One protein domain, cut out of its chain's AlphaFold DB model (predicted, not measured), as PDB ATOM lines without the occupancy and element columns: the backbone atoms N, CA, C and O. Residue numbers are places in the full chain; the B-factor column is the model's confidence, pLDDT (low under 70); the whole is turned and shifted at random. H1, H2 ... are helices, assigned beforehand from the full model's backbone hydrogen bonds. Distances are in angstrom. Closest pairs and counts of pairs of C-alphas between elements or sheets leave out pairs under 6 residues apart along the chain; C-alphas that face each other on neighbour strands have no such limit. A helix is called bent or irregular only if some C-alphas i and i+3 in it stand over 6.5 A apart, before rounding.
ATOM      1  N   GLU A  13     329.744 246.633 237.956       77.31
ATOM      2  CA  GLU A  13     328.302 246.349 237.899       77.31
ATOM      3  C   GLU A  13     327.911 245.300 238.939       77.31
ATOM      4  O   GLU A  13     327.023 245.564 239.735       77.31
ATOM      5  N   GLN A  14     328.659 244.194 239.037       79.88
ATOM      6  CA  GLN A  14     328.437 243.173 240.066       79.88
ATOM      7  C   GLN A  14     328.534 243.751 241.486       79.88
ATOM      8  O   GLN A  14     327.642 243.542 242.296       79.88
ATOM      9  N   LEU A  15     329.564 244.556 241.768       81.50
ATOM     10  CA  LEU A  15     329.732 245.227 243.056       81.50
ATOM     11  C   LEU A  15     328.562 246.173 243.348       81.50
ATOM     12  O   LEU A  15     328.086 246.248 244.477       81.50
ATOM     13  N   ARG A  16     328.088 246.909 242.336       84.31
ATOM     14  CA  ARG A  16     326.913 247.775 242.470       84.31
ATOM     15  C   ARG A  16     325.657 246.958 242.761       84.31
ATOM     16  O   ARG A  16     324.877 247.366 243.616       84.31
ATOM     17  N   ASP A  17     325.464 245.839 242.079       85.81
ATOM     18  CA  ASP A  17     324.310 244.960 242.263       85.81
ATOM     19  C   ASP A  17     324.328 244.290 243.643       85.81
ATOM     20  O   ASP A  17     323.292 244.225 244.306       85.81
ATOM     21  N   ASP A  18     325.503 243.899 244.134       86.12
ATOM     22  CA  ASP A  18     325.684 243.340 245.476       86.12
ATOM     23  C   ASP A  18     325.452 244.402 246.565       86.12
ATOM     24  O   ASP A  18     324.760 244.140 247.552       86.12
ATOM     25  N   ILE A  19     325.933 245.637 246.361       87.12
ATOM     26  CA  ILE A  19     325.622 246.782 247.235       87.12
ATOM     27  C   ILE A  19     324.118 247.070 247.237       87.12
ATOM     28  O   ILE A  19     323.536 247.254 248.305       87.12
ATOM     29  N   ASN A  20     323.477 247.106 246.065       88.06
ATOM     30  CA  ASN A  20     322.044 247.371 245.943       88.06
ATOM     31  C   ASN A  20     321.218 246.277 246.623       88.06
ATOM     32  O   ASN A  20     320.264 246.588 247.334       88.06
ATOM     33  N   THR A  21     321.609 245.014 246.450       88.38
ATOM     34  CA  THR A  21     320.961 243.862 247.086       88.38
ATOM     35  C   THR A  21     321.096 243.938 248.603       88.38
ATOM     36  O   THR A  21     320.099 243.814 249.320       88.38
ATOM     37  N   LEU A  22     322.301 244.214 249.114       89.56
ATOM     38  CA  LEU A  22     322.523 244.393 250.547       89.56
ATOM     39  C   LEU A  22     321.701 245.567 251.092       89.56
ATOM     40  O   LEU A  22     321.030 245.415 252.110       89.56
ATOM     41  N   MET A  23     321.699 246.707 250.399       90.50
ATOM     42  CA  MET A  23     320.921 247.884 250.781       90.50
ATOM     43  C   MET A  23     319.423 247.569 250.829       90.50
ATOM     44  O   MET A  23     318.790 247.824 251.846       90.50
ATOM     45  N   GLN A  24     318.864 246.958 249.783       89.06
ATOM     46  CA  GLN A  24     317.446 246.597 249.723       89.06
ATOM     47  C   GLN A  24     317.060 245.606 250.827       89.06
ATOM     48  O   GLN A  24     316.002 245.740 251.451       89.06
ATOM     49  N   THR A  25     317.920 244.625 251.099       88.81
ATOM     50  CA  THR A  25     317.661 243.633 252.146       88.81
ATOM     51  C   THR A  25     317.735 244.271 253.534       88.81
ATOM     52  O   THR A  25     316.858 244.036 254.361       88.81
ATOM     53  N   VAL A  26     318.716 245.144 253.787       89.00
ATOM     54  CA  VAL A  26     318.825 245.899 255.046       89.00
ATOM     55  C   VAL A  26     317.645 246.855 255.227       89.00
ATOM     56  O   VAL A  26     317.078 246.897 256.313       89.00
ATOM     57  N   THR A  27     317.211 247.562 254.181       89.50
ATOM     58  CA  THR A  27     315.994 248.392 254.221       89.50
ATOM     59  C   THR A  27     314.772 247.553 254.584       89.50
ATOM     60  O   THR A  27     314.008 247.941 255.460       89.50
ATOM     61  N   THR A  28     314.639 246.355 254.008       89.44
ATOM     62  CA  THR A  28     313.545 245.429 254.345       89.44
ATOM     63  C   THR A  28     313.584 245.014 255.821       89.44
ATOM     64  O   THR A  28     312.539 244.944 256.457       89.44
ATOM     65  N   LEU A  29     314.774 244.782 256.387       90.75
ATOM     66  CA  LEU A  29     314.944 244.472 257.815       90.75
ATOM     67  C   LEU A  29     314.655 245.666 258.740       90.75
ATOM     68  O   LEU A  29     314.384 245.461 259.920       90.75
ATOM     69  N   ILE A  30     314.759 246.902 258.243       88.31
ATOM     70  CA  ILE A  30     314.439 248.119 259.003       88.31
ATOM     71  C   ILE A  30     312.934 248.411 258.958       88.31
ATOM     72  O   ILE A  30     312.360 248.822 259.964       88.31
ATOM     73  N   GLU A  31     312.313 248.244 257.793       88.44
ATOM     74  CA  GLU A  31     310.928 248.654 257.538       88.44
ATOM     75  C   GLU A  31     309.897 247.553 257.820       88.44
ATOM     76  O   GLU A  31     308.724 247.857 258.035       88.44
ATOM     77  N   GLY A  32     310.312 246.285 257.801       84.31
ATOM     78  CA  GLY A  32     309.427 245.129 257.900       84.31
ATOM     79  C   GLY A  32     309.775 244.167 259.033       84.31
ATOM     80  O   GLY A  32     310.755 244.328 259.758       84.31
ATOM     81  N   GLU A  33     308.953 243.124 259.167       83.25
ATOM     82  CA  GLU A  33     309.240 242.016 260.075       83.25
ATOM     83  C   GLU A  33     310.325 241.108 259.469       83.25
ATOM     84  O   GLU A  33     310.183 240.648 258.328       83.25
ATOM     85  N   PRO A  34     311.421 240.829 260.198       87.88
ATOM     86  CA  PRO A  34     312.467 239.956 259.699       87.88
ATOM     87  C   PRO A  34     311.931 238.533 259.530       87.88
ATOM     88  O   PRO A  34     311.319 237.966 260.432       87.88
ATOM     89  N   THR A  35     312.214 237.929 258.378       90.81
ATOM     90  CA  THR A  35     312.037 236.488 258.163       90.81
ATOM     91  C   THR A  35     313.401 235.813 258.130       90.81
ATOM     92  O   THR A  35     314.404 236.459 257.810       90.81
ATOM     93  N   PHE A  36     313.454 234.503 258.391       90.75
ATOM     94  CA  PHE A  36     314.706 233.762 258.249       90.75
ATOM     95  C   PHE A  36     315.293 233.916 256.833       90.75
ATOM     96  O   PHE A  36     316.473 234.224 256.695       90.75
ATOM     97  N   ALA A  37     314.475 233.820 255.779       90.88
ATOM     98  CA  ALA A  37     314.945 233.980 254.401       90.88
ATOM     99  C   ALA A  37     315.567 235.366 254.140       90.88
ATOM    100  O   ALA A  37     316.620 235.468 253.503       90.88
ATOM    101  N   THR A  38     314.956 236.435 254.663       92.38
ATOM    102  CA  THR A  38     315.490 237.801 254.533       92.38
ATOM    103  C   THR A  38     316.817 237.950 255.278       92.38
ATOM    104  O   THR A  38     317.763 238.524 254.741       92.38
ATOM    105  N   LEU A  39     316.922 237.401 256.491       94.00
ATOM    106  CA  LEU A  39     318.147 237.441 257.295       94.00
ATOM    107  C   LEU A  39     319.286 236.635 256.651       94.00
ATOM    108  O   LEU A  39     320.418 237.110 256.586       94.00
ATOM    109  N   GLU A  40     318.990 235.434 256.150       93.19
ATOM    110  CA  GLU A  40     319.943 234.589 255.423       93.19
ATOM    111  C   GLU A  40     320.453 235.301 254.162       93.19
ATOM    112  O   GLU A  40     321.660 235.361 253.924       93.19
ATOM    113  N   THR A  41     319.549 235.928 253.402       92.12
ATOM    114  CA  THR A  41     319.900 236.717 252.211       92.12
ATOM    115  C   THR A  41     320.788 237.909 252.564       92.12
ATOM    116  O   THR A  41     321.795 238.137 251.891       92.12
ATOM    117  N   ALA A  42     320.466 238.643 253.634       93.25
ATOM    118  CA  ALA A  42     321.255 239.790 254.078       93.25
ATOM    119  C   ALA A  42     322.684 239.370 254.434       93.25
ATOM    120  O   ALA A  42     323.649 239.993 253.996       93.25
ATOM    121  N   LEU A  43     322.816 238.276 255.186       93.38
ATOM    122  CA  LEU A  43     324.101 237.766 255.639       93.38
ATOM    123  C   LEU A  43     324.959 237.212 254.490       93.38
ATOM    124  O   LEU A  43     326.176 237.400 254.487       93.38
ATOM    125  N   HIS A  44     324.355 236.527 253.515       91.94
ATOM    126  CA  HIS A  44     325.072 236.059 252.326       91.94
ATOM    127  C   HIS A  44     325.499 237.216 251.420       91.94
ATOM    128  O   HIS A  44     326.638 237.228 250.959       91.94
ATOM    129  N   SER A  45     324.631 238.212 251.223       90.50
ATOM    130  CA  SER A  45     324.954 239.409 250.432       90.50
ATOM    131  C   SER A  45     326.081 240.213 251.081       90.50
ATOM    132  O   SER A  45     327.008 240.652 250.407       90.50
ATOM    133  N   HIS A  46     326.046 240.355 252.410       93.38
ATOM    134  CA  HIS A  46     327.116 240.990 253.177       93.38
ATOM    135  C   HIS A  46     328.445 240.236 253.056       93.38
ATOM    136  O   HIS A  46     329.472 240.870 252.812       93.38
ATOM    137  N   ALA A  47     328.433 238.905 253.185       90.12
ATOM    138  CA  ALA A  47     329.641 238.092 253.055       90.12
ATOM    139  C   ALA A  47     330.251 238.207 251.653       90.12
ATOM    140  O   ALA A  47     331.438 238.491 251.528       90.12
ATOM    141  N   ALA A  48     329.428 238.082 250.607       89.31
ATOM    142  CA  ALA A  48     329.873 238.226 249.225       89.31
ATOM    143  C   ALA A  48     330.484 239.611 248.961       89.31
ATOM    144  O   ALA A  48     331.566 239.710 248.380       89.31
ATOM    145  N   LEU A  49     329.836 240.679 249.442       90.00
ATOM    146  CA  LEU A  49     330.353 242.040 249.320       90.00
ATOM    147  C   LEU A  49     331.670 242.225 250.091       90.00
ATOM    148  O   LEU A  49     332.592 242.870 249.596       90.00
ATOM    149  N   SER A  50     331.770 241.651 251.290       89.44
ATOM    150  CA  SER A  50     332.972 241.731 252.125       89.44
ATOM    151  C   SER A  50     334.158 241.016 251.476       89.44
ATOM    152  O   SER A  50     335.242 241.595 251.398       89.44
ATOM    153  N   ASP A  51     333.945 239.815 250.936       88.00
ATOM    154  CA  ASP A  51     334.963 239.048 250.210       88.00
ATOM    155  C   ASP A  51     335.429 239.787 248.950       88.00
ATOM    156  O   ASP A  51     336.626 239.852 248.657       88.00
ATOM    157  N   GLN A  52     334.494 240.405 248.220       85.88
ATOM    158  CA  GLN A  52     334.827 241.211 247.052       85.88
ATOM    159  C   GLN A  52     335.653 242.440 247.414       85.88
ATOM    160  O   GLN A  52     336.675 242.708 246.781       85.88
ATOM    161  N   LEU A  53     335.237 243.180 248.441       85.75
ATOM    162  CA  LEU A  53     335.931 244.389 248.868       85.75
ATOM    163  C   LEU A  53     337.299 244.080 249.477       85.75
ATOM    164  O   LEU A  53     338.221 244.865 249.269       85.75
ATOM    165  N   ALA A  54     337.477 242.932 250.137       86.00
ATOM    166  CA  ALA A  54     338.767 242.498 250.675       86.00
ATOM    167  C   ALA A  54     339.868 242.433 249.599       86.00
ATOM    168  O   ALA A  54     341.017 242.774 249.884       86.00
ATOM    169  N   MET A  55     339.520 242.095 248.348       83.75
ATOM    170  CA  MET A  55     340.460 242.096 247.215       83.75
ATOM    171  C   MET A  55     341.026 243.486 246.892       83.75
ATOM    172  O   MET A  55     342.104 243.594 246.310       83.75
ATOM    173  N   TYR A  56     340.326 244.548 247.292       81.56
ATOM    174  CA  TYR A  56     340.694 245.935 247.015       81.56
ATOM    175  C   TYR A  56     341.321 246.652 248.215       81.56
ATOM    176  O   TYR A  56     341.603 247.842 248.108       81.56
ATOM    177  N   SER A  57     341.576 245.945 249.328       77.94
ATOM    178  CA  SER A  57     342.109 246.525 250.574       77.94
ATOM    179  C   SER A  57     341.317 247.772 251.001       77.94
ATOM    180  O   SER A  57     341.821 248.894 250.893       77.94
ATOM    181  N   PRO A  58     340.057 247.590 251.436       80.31
ATOM    182  CA  PRO A  58     339.155 248.700 251.691       80.31
ATOM    183  C   PRO A  58     339.736 249.598 252.783       80.31
ATOM    184  O   PRO A  58     340.388 249.127 253.719       80.31
ATOM    185  N   ASP A  59     339.494 250.904 252.674       87.75
ATOM    186  CA  ASP A  59     339.915 251.828 253.720       87.75
ATOM    187  C   ASP A  59     339.224 251.515 255.061       87.75
ATOM    188  O   ASP A  59     338.212 250.807 255.142       87.75
ATOM    189  N   ALA A  60     339.772 252.066 256.146       87.62
ATOM    190  CA  ALA A  60     339.257 251.819 257.490       87.62
ATOM    191  C   ALA A  60     337.780 252.230 257.655       87.62
ATOM    192  O   ALA A  60     337.060 251.632 258.452       87.62
ATOM    193  N   SER A  61     337.318 253.233 256.902       88.62
ATOM    194  CA  SER A  61     335.930 253.703 256.945       88.62
ATOM    195  C   SER A  61     334.979 252.674 256.332       88.62
ATOM    196  O   SER A  61     333.951 252.343 256.923       88.62
ATOM    197  N   SER A  62     335.355 252.123 255.182       86.25
ATOM    198  CA  SER A  62     334.610 251.107 254.443       86.25
ATOM    199  C   SER A  62     334.555 249.795 255.223       86.25
ATOM    200  O   SER A  62     333.477 249.225 255.388       86.25
ATOM    201  N   ALA A  63     335.682 249.369 255.800       87.56
ATOM    202  CA  ALA A  63     335.727 248.209 256.688       87.56
ATOM    203  C   ALA A  63     334.825 248.399 257.924       87.56
ATOM    204  O   ALA A  63     334.038 247.517 258.268       87.56
ATOM    205  N   ALA A  64     334.866 249.577 258.555       88.94
ATOM    206  CA  ALA A  64     334.000 249.881 259.694       88.94
ATOM    207  C   ALA A  64     332.509 249.918 259.314       88.94
ATOM    208  O   ALA A  64     331.663 249.525 260.115       88.94
ATOM    209  N   ALA A  65     332.165 250.389 258.113       89.81
ATOM    210  CA  ALA A  65     330.788 250.379 257.625       89.81
ATOM    211  C   ALA A  65     330.273 248.947 257.415       89.81
ATOM    212  O   ALA A  65     329.183 248.628 257.888       89.81
ATOM    213  N   LEU A  66     331.072 248.076 256.789       90.56
ATOM    214  CA  LEU A  66     330.730 246.659 256.622       90.56
ATOM    215  C   LEU A  66     330.539 245.957 257.966       90.56
ATOM    216  O   LEU A  66     329.569 245.216 258.117       90.56
ATOM    217  N   GLN A  67     331.399 246.228 258.953       89.50
ATOM    218  CA  GLN A  67     331.249 245.642 260.287       89.50
ATOM    219  C   GLN A  67     329.934 246.067 260.951       89.50
ATOM    220  O   GLN A  67     329.226 245.233 261.505       89.50
ATOM    221  N   ARG A  68     329.556 247.351 260.854       90.56
ATOM    222  CA  ARG A  68     328.278 247.840 261.407       90.56
ATOM    223  C   ARG A  68     327.070 247.181 260.744       90.56
ATOM    224  O   ARG A  68     326.067 246.961 261.418       90.56
ATOM    225  N   ILE A  69     327.148 246.900 259.442       92.38
ATOM    226  CA  ILE A  69     326.080 246.200 258.721       92.38
ATOM    227  C   ILE A  69     325.981 244.749 259.204       92.38
ATOM    228  O   ILE A  69     324.876 244.294 259.487       92.38
ATOM    229  N   GLU A  70     327.107 244.049 259.362       92.25
ATOM    230  CA  GLU A  70     327.118 242.693 259.927       92.25
ATOM    231  C   GLU A  70     326.511 242.670 261.333       92.25
ATOM    232  O   GLU A  70     325.597 241.893 261.604       92.25
ATOM    233  N   ASP A  71     326.951 243.579 262.206       90.19
ATOM    234  CA  ASP A  71     326.450 243.688 263.576       90.19
ATOM    235  C   ASP A  71     324.945 243.969 263.606       90.19
ATOM    236  O   ASP A  71     324.227 243.422 264.446       90.19
ATOM    237  N   PHE A  72     324.449 244.809 262.694       92.56
ATOM    238  CA  PHE A  72     323.021 245.063 262.544       92.56
ATOM    239  C   PHE A  72     322.267 243.790 262.137       92.56
ATOM    240  O   PHE A  72     321.295 243.432 262.803       92.56
ATOM    241  N   ILE A  73     322.727 243.088 261.096       93.94
ATOM    242  CA  ILE A  73     322.106 241.846 260.610       93.94
ATOM    243  C   ILE A  73     322.064 240.801 261.728       93.94
ATOM    244  O   ILE A  73     321.013 240.214 261.980       93.94
ATOM    245  N   THR A  74     323.165 240.604 262.453       92.75
ATOM    246  CA  THR A  74     323.228 239.609 263.529       92.75
ATOM    247  C   THR A  74     322.368 239.985 264.730       92.75
ATOM    248  O   THR A  74     321.754 239.110 265.338       92.75
ATOM    249  N   ARG A  75     322.247 241.274 265.069       91.88
ATOM    250  CA  ARG A  75     321.303 241.718 266.109       91.88
ATOM    251  C   ARG A  75     319.854 241.460 265.699       91.88
ATOM    252  O   ARG A  75     319.083 240.987 266.527       91.88
ATOM    253  N   GLN A  76     319.495 241.714 264.439       93.94
ATOM    254  CA  GLN A  76     318.167 241.367 263.920       93.94
ATOM    255  C   GLN A  76     317.931 239.854 263.942       93.94
ATOM    256  O   GLN A  76     316.856 239.406 264.334       93.94
ATOM    257  N   ALA A  77     318.948 239.059 263.604       94.19
ATOM    258  CA  ALA A  77     318.881 237.606 263.693       94.19
ATOM    259  C   ALA A  77     318.694 237.115 265.136       94.19
ATOM    260  O   ALA A  77     317.883 236.225 265.375       94.19
ATOM    261  N   GLY A  78     319.385 237.721 266.102       92.88
ATOM    262  CA  GLY A  78     319.200 237.440 267.524       92.88
ATOM    263  C   GLY A  78     317.778 237.737 268.002       92.88
ATOM    264  O   GLY A  78     317.136 236.871 268.593       92.88
ATOM    265  N   SER A  79     317.249 238.918 267.670       92.19
ATOM    266  CA  SER A  79     315.861 239.293 267.981       92.19
ATOM    267  C   SER A  79     314.848 238.340 267.340       92.19
ATOM    268  O   SER A  79     313.904 237.908 267.999       92.19
ATOM    269  N   TYR A  80     315.056 237.977 266.070       94.00
ATOM    270  CA  TYR A  80     314.214 237.008 265.369       94.00
ATOM    271  C   TYR A  80     314.246 235.639 266.051       94.00
ATOM    272  O   TYR A  80     313.188 235.058 266.284       94.00
ATOM    273  N   TYR A  81     315.438 235.147 266.403       93.56
ATOM    274  CA  TYR A  81     315.602 233.871 267.095       93.56
ATOM    275  C   TYR A  81     314.857 233.877 268.430       93.56
ATOM    276  O   TYR A  81     314.045 232.996 268.660       93.56
ATOM    277  N   GLN A  82     315.027 234.904 269.266       91.75
ATOM    278  CA  GLN A  82     314.331 234.991 270.558       91.75
ATOM    279  C   GLN A  82     312.805 235.032 270.420       91.75
ATOM    280  O   GLN A  82     312.095 234.447 271.235       91.75
ATOM    281  N   ALA A  83     312.290 235.711 269.394       91.56
ATOM    282  CA  ALA A  83     310.853 235.803 269.155       91.56
ATOM    283  C   ALA A  83     310.247 234.505 268.588       91.56
ATOM    284  O   ALA A  83     309.058 234.258 268.784       91.56
ATOM    285  N   ASN A  84     311.044 233.689 267.890       91.94
ATOM    286  CA  ASN A  84     310.568 232.527 267.134       91.94
ATOM    287  C   ASN A  84     311.171 231.192 267.603       91.94
ATOM    288  O   ASN A  84     310.866 230.157 267.028       91.94
ATOM    289  N   GLU A  85     312.002 231.162 268.647       89.69
ATOM    290  CA  GLU A  85     312.690 229.939 269.094       89.69
ATOM    291  C   GLU A  85     311.713 228.789 269.367       89.69
ATOM    292  O   GLU A  85     311.975 227.653 268.989       89.69
ATOM    293  N   ALA A  86     310.558 229.091 269.964       89.62
ATOM    294  CA  ALA A  86     309.532 228.097 270.273       89.62
ATOM    295  C   ALA A  86     308.742 227.601 269.044       89.62
ATOM    296  O   ALA A  86     308.011 226.617 269.151       89.62
ATOM    297  N   THR A  87     308.828 228.303 267.910       90.06
ATOM    298  CA  THR A  87     308.089 227.990 266.677       90.06
ATOM    299  C   THR A  87     308.977 227.409 265.583       90.06
ATOM    300  O   THR A  87     308.458 226.724 264.704       90.06
ATOM    301  N   LEU A  88     310.290 227.649 265.642       89.44
ATOM    302  CA  LEU A  88     311.273 227.032 264.759       89.44
ATOM    303  C   LEU A  88     311.362 225.534 265.037       89.44
ATOM    304  O   LEU A  88     311.497 225.110 266.187       89.44
ATOM    305  N   ASP A  89     311.349 224.726 263.980       92.81
ATOM    306  CA  ASP A  89     311.655 223.311 264.142       92.81
ATOM    307  C   ASP A  89     313.152 223.082 264.442       92.81
ATOM    308  O   ASP A  89     314.012 223.954 264.265       92.81
ATOM    309  N   ASP A  90     313.483 221.875 264.903       90.12
ATOM    310  CA  ASP A  90     314.849 221.481 265.255       90.12
ATOM    311  C   ASP A  90     315.865 221.701 264.122       90.12
ATOM    312  O   ASP A  90     317.039 221.984 264.380       90.12
ATOM    313  N   GLN A  91     315.461 221.487 262.870       91.88
ATOM    314  CA  GLN A  91     316.339 221.588 261.710       91.88
ATOM    315  C   GLN A  91     316.543 223.051 261.315       91.88
ATOM    316  O   GLN A  91     317.681 223.462 261.062       91.88
ATOM    317  N   GLU A  92     315.471 223.837 261.291       90.88
ATOM    318  CA  GLU A  92     315.491 225.271 261.042       90.88
ATOM    319  C   GLU A  92     316.318 225.994 262.098       90.88
ATOM    320  O   GLU A  92     317.232 226.732 261.735       90.88
ATOM    321  N   SER A  93     316.085 225.705 263.380       92.81
ATOM    322  CA  SER A  93     316.852 226.260 264.494       92.81
ATOM    323  C   SER A  93     318.341 225.916 264.379       92.81
ATOM    324  O   SER A  93     319.199 226.802 264.397       92.81
ATOM    325  N   LYS A  94     318.693 224.644 264.127       92.31
ATOM    326  CA  LYS A  94     320.101 224.239 263.934       92.31
ATOM    327  C   LYS A  94     320.757 224.952 262.755       92.31
ATOM    328  O   LYS A  94     321.918 225.350 262.870       92.31
ATOM    329  N   ARG A  95     320.048 225.097 261.631       93.06
ATOM    330  CA  ARG A  95     320.548 225.813 260.450       93.06
ATOM    331  C   ARG A  95     320.738 227.297 260.758       93.06
ATOM    332  O   ARG A  95     321.793 227.839 260.445       93.06
ATOM    333  N   PHE A  96     319.757 227.913 261.408       94.44
ATOM    334  CA  PHE A  96     319.781 229.314 261.810       94.44
ATOM    335  C   PHE A  96     320.983 229.608 262.710       94.44
ATOM    336  O   PHE A  96     321.824 230.445 262.382       94.44
ATOM    337  N   ILE A  97     321.123 228.859 263.807       94.56
ATOM    338  CA  ILE A  97     322.220 229.042 264.760       94.56
ATOM    339  C   ILE A  97     323.563 228.776 264.076       94.56
ATOM    340  O   ILE A  97     324.506 229.537 264.266       94.56
ATOM    341  N   ALA A  98     323.681 227.729 263.251       93.25
ATOM    342  CA  ALA A  98     324.928 227.449 262.535       93.25
ATOM    343  C   ALA A  98     325.361 228.610 261.631       93.25
ATOM    344  O   ALA A  98     326.561 228.851 261.489       93.25
ATOM    345  N   LEU A  99     324.394 229.315 261.042       93.44
ATOM    346  CA  LEU A  99     324.640 230.431 260.151       93.44
ATOM    347  C   LEU A  99     325.051 231.696 260.922       93.44
ATOM    348  O   LEU A  99     326.087 232.281 260.609       93.44
ATOM    349  N   PHE A 100     324.294 232.097 261.946       94.19
ATOM    350  CA  PHE A 100     324.518 233.372 262.640       94.19
ATOM    351  C   PHE A 100     325.530 233.295 263.788       94.19
ATOM    352  O   PHE A 100     326.244 234.263 264.039       94.19
ATOM    353  N   ALA A 101     325.705 232.134 264.428       94.12
ATOM    354  CA  ALA A 101     326.720 231.971 265.470       94.12
ATOM    355  C   ALA A 101     328.154 232.115 264.933       94.12
ATOM    356  O   ALA A 101     329.080 232.325 265.714       94.12
ATOM    357  N   ARG A 102     328.365 232.034 263.610       91.50
ATOM    358  CA  ARG A 102     329.694 232.171 262.994       91.50
ATOM    359  C   ARG A 102     330.401 233.470 263.384       91.50
ATOM    360  O   ARG A 102     331.620 233.469 263.489       91.50
ATOM    361  N   GLN A 103     329.659 234.550 263.641       88.38
ATOM    362  CA  GLN A 103     330.257 235.834 264.009       88.38
ATOM    363  C   GLN A 103     331.011 235.750 265.349       88.38
ATOM    364  O   GLN A 103     332.021 236.418 265.556       88.38
ATOM    365  N   LEU A 104     330.578 234.867 266.251       91.94
ATOM    366  CA  LEU A 104     331.228 234.645 267.543       91.94
ATOM    367  C   LEU A 104     332.563 233.903 267.413       91.94
ATOM    368  O   LEU A 104     333.329 233.879 268.371       91.94
ATOM    369  N   LEU A 105     332.879 233.342 266.241       91.56
ATOM    370  CA  LEU A 105     334.200 232.766 265.962       91.56
ATOM    371  C   LEU A 105     335.303 233.831 265.899       91.56
ATOM    372  O   LEU A 105     336.478 233.482 265.957       91.56
ATOM    373  N   ALA A 106     334.942 235.116 265.811       88.19
ATOM    374  CA  ALA A 106     335.891 236.216 265.954       88.19
ATOM    375  C   ALA A 106     336.455 236.337 267.385       88.19
ATOM    376  O   ALA A 106     337.474 236.995 267.589       88.19
ATOM    377  N   LEU A 107     335.809 235.718 268.381       88.25
ATOM    378  CA  LEU A 107     336.330 235.649 269.741       88.25
ATOM    379  C   LEU A 107     337.495 234.656 269.795       88.25
ATOM    380  O   LEU A 107     337.362 233.487 269.421       88.25
ATOM    381  N   GLU A 108     338.641 235.114 270.291       85.00
ATOM    382  CA  GLU A 108     339.828 234.273 270.397       85.00
ATOM    383  C   GLU A 108     339.538 233.022 271.237       85.00
ATOM    384  O   GLU A 108     338.994 233.086 272.339       85.00
ATOM    385  N   GLY A 109     339.880 231.854 270.693       83.75
ATOM    386  CA  GLY A 109     339.651 230.585 271.372       83.75
ATOM    387  C   GLY A 109     338.192 230.116 271.385       83.75
ATOM    388  O   GLY A 109     337.912 229.119 272.050       83.75
ATOM    389  N   VAL A 110     337.271 230.744 270.648       88.69
ATOM    390  CA  VAL A 110     335.896 230.250 270.466       88.69
ATOM    391  C   VAL A 110     335.798 229.392 269.204       88.69
ATOM    392  O   VAL A 110     336.082 229.828 268.095       88.69
ATOM    393  N   GLY A 111     335.385 228.134 269.379       90.94
ATOM    394  CA  GLY A 111     335.096 227.218 268.271       90.94
ATOM    395  C   GLY A 111     333.597 227.137 267.947       90.94
ATOM    396  O   GLY A 111     332.776 227.618 268.729       90.94
ATOM    397  N   PRO A 112     333.207 226.441 266.858       92.38
ATOM    398  CA  PRO A 112     331.809 226.352 266.416       92.38
ATOM    399  C   PRO A 112     330.831 225.850 267.479       92.38
ATOM    400  O   PRO A 112     329.713 226.343 267.562       92.38
ATOM    401  N   ALA A 113     331.237 224.890 268.316       91.50
ATOM    402  CA  ALA A 113     330.387 224.389 269.394       91.50
ATOM    403  C   ALA A 113     330.093 225.476 270.443       91.50
ATOM    404  O   ALA A 113     328.940 225.696 270.797       91.50
ATOM    405  N   THR A 114     331.128 226.192 270.889       91.94
ATOM    406  CA  THR A 114     331.006 227.283 271.865       91.94
ATOM    407  C   THR A 114     330.232 228.467 271.294       91.94
ATOM    408  O   THR A 114     329.386 229.022 271.983       91.94
ATOM    409  N   ALA A 115     330.462 228.813 270.027       93.75
ATOM    410  CA  ALA A 115     329.710 229.857 269.342       93.75
ATOM    411  C   ALA A 115     328.203 229.555 269.328       93.75
ATOM    412  O   ALA A 115     327.397 230.415 269.667       93.75
ATOM    413  N   ARG A 116     327.814 228.315 269.002       93.94
ATOM    414  CA  ARG A 116     326.403 227.896 269.034       93.94
ATOM    415  C   ARG A 116     325.813 227.989 270.440       93.94
ATOM    416  O   ARG A 116     324.711 228.494 270.587       93.94
ATOM    417  N   GLN A 117     326.553 227.543 271.457       92.56
ATOM    418  CA  GLN A 117     326.113 227.628 272.855       92.56
ATOM    419  C   GLN A 117     325.887 229.077 273.298       92.56
ATOM    420  O   GLN A 117     324.859 229.377 273.892       92.56
ATOM    421  N   LEU A 118     326.813 229.981 272.965       93.31
ATOM    422  CA  LEU A 118     326.677 231.412 273.239       93.31
ATOM    423  C   LEU A 118     325.456 232.015 272.542       93.31
ATOM    424  O   LEU A 118     324.701 232.753 273.168       93.31
ATOM    425  N   PHE A 119     325.236 231.655 271.278       93.69
ATOM    426  CA  PHE A 119     324.090 232.135 270.512       93.69
ATOM    427  C   PHE A 119     322.764 231.682 271.135       93.69
ATOM    428  O   PHE A 119     321.881 232.506 271.357       93.69
ATOM    429  N   THR A 120     322.641 230.399 271.490       92.00
ATOM    430  CA  THR A 120     321.465 229.872 272.206       92.00
ATOM    431  C   THR A 120     321.283 230.538 273.573       92.00
ATOM    432  O   THR A 120     320.159 230.787 273.984       92.00
ATOM    433  N   ALA A 121     322.374 230.909 274.249       91.06
ATOM    434  CA  ALA A 121     322.333 231.646 275.512       91.06
ATOM    435  C   ALA A 121     322.007 233.150 275.356       91.06
ATOM    436  O   ALA A 121     322.081 233.905 276.324       91.06
ATOM    437  N   GLY A 122     321.660 233.615 274.151       91.38
ATOM    438  CA  GLY A 122     321.274 235.003 273.893       91.38
ATOM    439  C   GLY A 122     322.441 235.957 273.619       91.38
ATOM    440  O   GLY A 122     322.246 237.172 273.573       91.38
ATOM    441  N   ILE A 123     323.657 235.436 273.435       93.31
ATOM    442  CA  ILE A 123     324.842 236.226 273.092       93.31
ATOM    443  C   ILE A 123     325.086 236.121 271.593       93.31
ATOM    444  O   ILE A 123     325.655 235.149 271.108       93.31
ATOM    445  N   PHE A 124     324.657 237.140 270.852       92.12
ATOM    446  CA  PHE A 124     324.640 237.087 269.387       92.12
ATOM    447  C   PHE A 124     325.871 237.711 268.723       92.12
ATOM    448  O   PHE A 124     326.233 237.305 267.625       92.12
ATOM    449  N   THR A 125     326.543 238.667 269.376       91.31
ATOM    450  CA  THR A 125     327.711 239.364 268.808       91.31
ATOM    451  C   THR A 125     328.914 239.352 269.758       91.31
ATOM    452  O   THR A 125     328.731 239.317 270.980       91.31
ATOM    453  N   PRO A 126     330.156 239.452 269.238       90.62
ATOM    454  CA  PRO A 126     331.352 239.614 270.069       90.62
ATOM    455  C   PRO A 126     331.276 240.835 270.995       90.62
ATOM    456  O   PRO A 126     331.672 240.778 272.155       90.62
ATOM    457  N   GLU A 127     330.713 241.942 270.506       89.12
ATOM    458  CA  GLU A 127     330.515 243.151 271.306       89.12
ATOM    459  C   GLU A 127     329.571 242.903 272.494       89.12
ATOM    460  O   GLU A 127     329.821 243.400 273.591       89.12
ATOM    461  N   ALA A 128     328.497 242.128 272.300       89.94
ATOM    462  CA  ALA A 128     327.597 241.751 273.387       89.94
ATOM    463  C   ALA A 128     328.311 240.873 274.423       89.94
ATOM    464  O   ALA A 128     328.139 241.092 275.620       89.94
ATOM    465  N   PHE A 129     329.163 239.945 273.973       92.12
ATOM    466  CA  PHE A 129     329.976 239.113 274.855       92.12
ATOM    467  C   PHE A 129     330.913 239.948 275.745       92.12
ATOM    468  O   PHE A 129     330.907 239.783 276.961       92.12
ATOM    469  N   PHE A 130     331.662 240.899 275.179       90.94
ATOM    470  CA  PHE A 130     332.596 241.729 275.957       90.94
ATOM    471  C   PHE A 130     331.922 242.734 276.903       90.94
ATOM    472  O   PHE A 130     332.600 243.343 277.729       90.94
ATOM    473  N   LYS A 131     330.601 242.927 276.800       90.75
ATOM    474  CA  LYS A 131     329.813 243.738 277.744       90.75
ATOM    475  C   LYS A 131     329.309 242.943 278.946       90.75
ATOM    476  O   LYS A 131     328.763 243.544 279.871       90.75
ATOM    477  N   LEU A 132     329.441 241.618 278.927       90.38
ATOM    478  CA  LEU A 132     329.064 240.784 280.058       90.38
ATOM    479  C   LEU A 132     329.983 241.062 281.246       90.38
ATOM    480  O   LEU A 132     331.166 241.337 281.088       90.38
ATOM    481  N   THR A 133     329.435 240.950 282.450       89.56
ATOM    482  CA  THR A 133     330.248 240.814 283.659       89.56
ATOM    483  C   THR A 133     330.595 239.337 283.867       89.56
ATOM    484  O   THR A 133     329.872 238.470 283.366       89.56
ATOM    485  N   PRO A 134     331.633 239.004 284.655       86.62
ATOM    486  CA  PRO A 134     331.919 237.611 285.009       86.62
ATOM    487  C   PRO A 134     330.703 236.889 285.617       86.62
ATOM    488  O   PRO A 134     330.406 235.756 285.257       86.62
ATOM    489  N   GLN A 135     329.934 237.592 286.455       86.56
ATOM    490  CA  GLN A 135     328.700 237.081 287.062       86.56
ATOM    491  C   GLN A 135     327.607 236.803 286.017       86.56
ATOM    492  O   GLN A 135     326.894 235.809 286.120       86.56
ATOM    493  N   ALA A 136     327.470 237.666 285.004       89.19
ATOM    494  CA  ALA A 136     326.507 237.464 283.925       89.19
ATOM    495  C   ALA A 136     326.899 236.283 283.028       89.19
ATOM    496  O   ALA A 136     326.022 235.538 282.606       89.19
ATOM    497  N   LEU A 137     328.197 236.081 282.775       88.00
ATOM    498  CA  LEU A 137     328.695 234.921 282.034       88.00
ATOM    499  C   LEU A 137     328.396 233.609 282.774       88.00
ATOM    500  O   LEU A 137     327.920 232.661 282.156       88.00
ATOM    501  N   GLU A 138     328.641 233.553 284.085       87.00
ATOM    502  CA  GLU A 138     328.336 232.375 284.913       87.00
ATOM    503  C   GLU A 138     326.839 232.027 284.924       87.00
ATOM    504  O   GLU A 138     326.480 230.860 285.066       87.00
ATOM    505  N   ALA A 139     325.969 233.018 284.720       88.06
ATOM    506  CA  ALA A 139     324.524 232.823 284.659       88.06
ATOM    507  C   ALA A 139     324.016 232.242 283.323       88.06
ATOM    508  O   ALA A 139     322.852 231.854 283.257       88.06
ATOM    509  N   LEU A 140     324.845 232.152 282.271       84.12
ATOM    510  CA  LEU A 140     324.432 231.687 280.933       84.12
ATOM    511  C   LEU A 140     324.191 230.162 280.819       84.12
ATOM    512  O   LEU A 140     324.036 229.665 279.708       84.12
ATOM    513  N   ASP A 141     324.181 229.421 281.935       82.25
ATOM    514  CA  ASP A 141     324.028 227.950 282.007       82.25
ATOM    515  C   ASP A 141     324.873 227.187 280.963       82.25
ATOM    516  O   ASP A 141     324.469 226.201 280.344       82.25
ATOM    517  N   LEU A 142     326.086 227.690 280.718       86.06
ATOM    518  CA  LEU A 142     327.024 227.090 279.779       86.06
ATOM    519  C   LEU A 142     327.774 225.931 280.453       86.06
ATOM    520  O   LEU A 142     328.024 225.968 281.660       86.06
ATOM    521  N   PRO A 143     328.240 224.924 279.687       87.06
ATOM    522  CA  PRO A 143     329.081 223.870 280.244       87.06
ATOM    523  C   PRO A 143     330.305 224.447 280.962       87.06
ATOM    524  O   PRO A 143     330.927 225.393 280.477       87.06
ATOM    525  N   SER A 144     330.707 223.838 282.077       84.94
ATOM    526  CA  SER A 144     331.826 224.318 282.906       84.94
ATOM    527  C   SER A 144     333.138 224.483 282.130       84.94
ATOM    528  O   SER A 144     333.887 225.431 282.356       84.94
ATOM    529  N   THR A 145     333.398 223.601 281.163       85.00
ATOM    530  CA  THR A 145     334.547 223.689 280.249       85.00
ATOM    531  C   THR A 145     334.461 224.879 279.295       85.00
ATOM    532  O   THR A 145     335.490 225.457 278.950       85.00
ATOM    533  N   THR A 146     333.254 225.261 278.875       85.31
ATOM    534  CA  THR A 146     333.013 226.460 278.067       85.31
ATOM    535  C   THR A 146     333.184 227.715 278.923       85.31
ATOM    536  O   THR A 146     333.927 228.606 278.520       85.31
ATOM    537  N   LEU A 147     332.604 227.759 280.129       85.56
ATOM    538  CA  LEU A 147     332.770 228.884 281.060       85.56
ATOM    539  C   LEU A 147     334.245 229.154 281.366       85.56
ATOM    540  O   LEU A 147     334.713 230.266 281.151       85.56
ATOM    541  N   ALA A 148     335.011 228.124 281.740       85.94
ATOM    542  CA  ALA A 148     336.436 228.259 282.047       85.94
ATOM    543  C   ALA A 148     337.272 228.844 280.888       85.94
ATOM    544  O   ALA A 148     338.294 229.484 281.130       85.94
ATOM    545  N   ARG A 149     336.847 228.637 279.632       85.12
ATOM    546  CA  ARG A 149     337.494 229.221 278.444       85.12
ATOM    547  C   ARG A 149     337.084 230.668 278.192       85.12
ATOM    548  O   ARG A 149     337.878 231.418 277.639       85.12
ATOM    549  N   LEU A 150     335.860 231.038 278.555       86.81
ATOM    550  CA  LEU A 150     335.285 232.352 278.279       86.81
ATOM    551  C   LEU A 150     335.571 233.369 279.390       86.81
ATOM    552  O   LEU A 150     335.774 234.540 279.086       86.81
ATOM    553  N   THR A 151     335.644 232.942 280.655       86.31
ATOM    554  CA  THR A 151     335.911 233.827 281.803       86.31
ATOM    555  C   THR A 151     337.169 234.685 281.628       86.31
ATOM    556  O   THR A 151     337.081 235.881 281.888       86.31
ATOM    557  N   PRO A 152     338.315 234.163 281.140       87.31
ATOM    558  CA  PRO A 152     339.517 234.977 280.949       87.31
ATOM    559  C   PRO A 152     339.398 236.042 279.848       87.31
ATOM    560  O   PRO A 152     340.240 236.935 279.780       87.31
ATOM    561  N   LEU A 153     338.403 235.932 278.959       85.44
ATOM    562  CA  LEU A 153     338.205 236.857 277.836       85.44
ATOM    563  C   LEU A 153     337.421 238.111 278.244       85.44
ATOM    564  O   LEU A 153     337.494 239.132 277.559       85.44
ATOM    565  N   ILE A 154     336.673 238.040 279.344       84.38
ATOM    566  CA  ILE A 154     335.895 239.152 279.886       84.38
ATOM    567  C   ILE A 154     336.764 239.873 280.921       84.38
ATOM    568  O   ILE A 154     337.322 239.235 281.813       84.38
TER     569      ILE A 154
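This is residues 13 to 154 of the 155 residues of the protein "Helix-hairpin-helix domain-containing protein" of Halomonas sp. (UniProt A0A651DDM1). Four long helices, H1 to H4, make an up-and-down bundle laid out as a zigzag, each packing on the one before it. Short H5 crosses H4 on the side away from H2, short H6 packs on the last residues of H4, and H7 and H8 form a small pair at the end of the longest axis opposite H1. The printed part has 142 residues with eight named helices, H1 to H8 in chain order, and no named strand; the class is all helix. The whole is compact, with a radius of gyration of the C-alphas of 16.0 A, and the C-alphas span 50 by 37 by 23 A.

H1, residues 13 to 31, begins with C-alpha 13 at (328.302, 246.349, 237.899) and is 26.3 A long from first to last C-alpha. H2, residues 36 to 54, is 26.7 A long. H3, residues 60 to 84, is the longest helix at 35.9 A, ending with C-alpha 84 at (310.568, 232.527, 267.134). H4, residues 90 to 106, is 25.7 A long and has a kink of 32 degrees near residue 100; it is neither bent nor irregular, but only just: C-alphas 100 and 103 are 6.4 A apart. H5 is residues 112 to 120, at 12.4 A; H6 is residues 126 to 130, at 6.4 A; H7 is residues 134 to 138, at 6.3 A. H8, residues 144 to 153, is 15.0 A long, ends with C-alpha 153 at (338.205, 236.857, 277.836), and is only just irregular: C-alphas 149 and 152 are 6.6 A apart.

In the bundle, helices side by side, H1 to H4 run up and down, each against the one before. H1 and H2 are a hairpin and touch, closest at the C-alphas of Leu 22 and Ser 45, 5.5 A, at a steep tilt of 37 degrees, only just past shallow. H2 and H3, a hairpin, touch at Leu 39 and Ala 77, whose C-alphas are closest at 6.4 A, with a shallow tilt of 17 degrees. H3 and H4, also a hairpin, only just touch, with 3 pairs of C-alphas within 8 A, through residues 74 to 77 and 100 to 103 alone; the closest C-alphas are those of Thr 74 and Phe 100, 6.4 A. H4 touches H5, closest at the C-alphas of Ala 101 and Ala 115, 5.3 A, about perpendicular at 70.3 degrees, only just past steep. H4 only just touches H6, with 3 pairs of C-alphas within 8 A and residues 103 to 106 of H4 alone; the closest C-alphas are those of Leu 104 and Pro 126, 5.6 A. H7 touches H8, closest at the C-alphas of Pro 134 and Thr 151, 6.4 A. H5 and H8 are close but not clearly touching, while H1 and H8 are apart. Every O i to N i+4 pair is within hydrogen-bond range in H1, H2, H3, H5, H6 and H7; in H4 it is 8 of 13 and in H8 3 of 6.

The C-alphas of Glu 13 and Ser 144 are the two farthest apart, at 50.2 A. The printed part has no cut, and the seven links between the helices are tight. The mean pLDDT of the printed part is 89.4, and no printed residue is under 70.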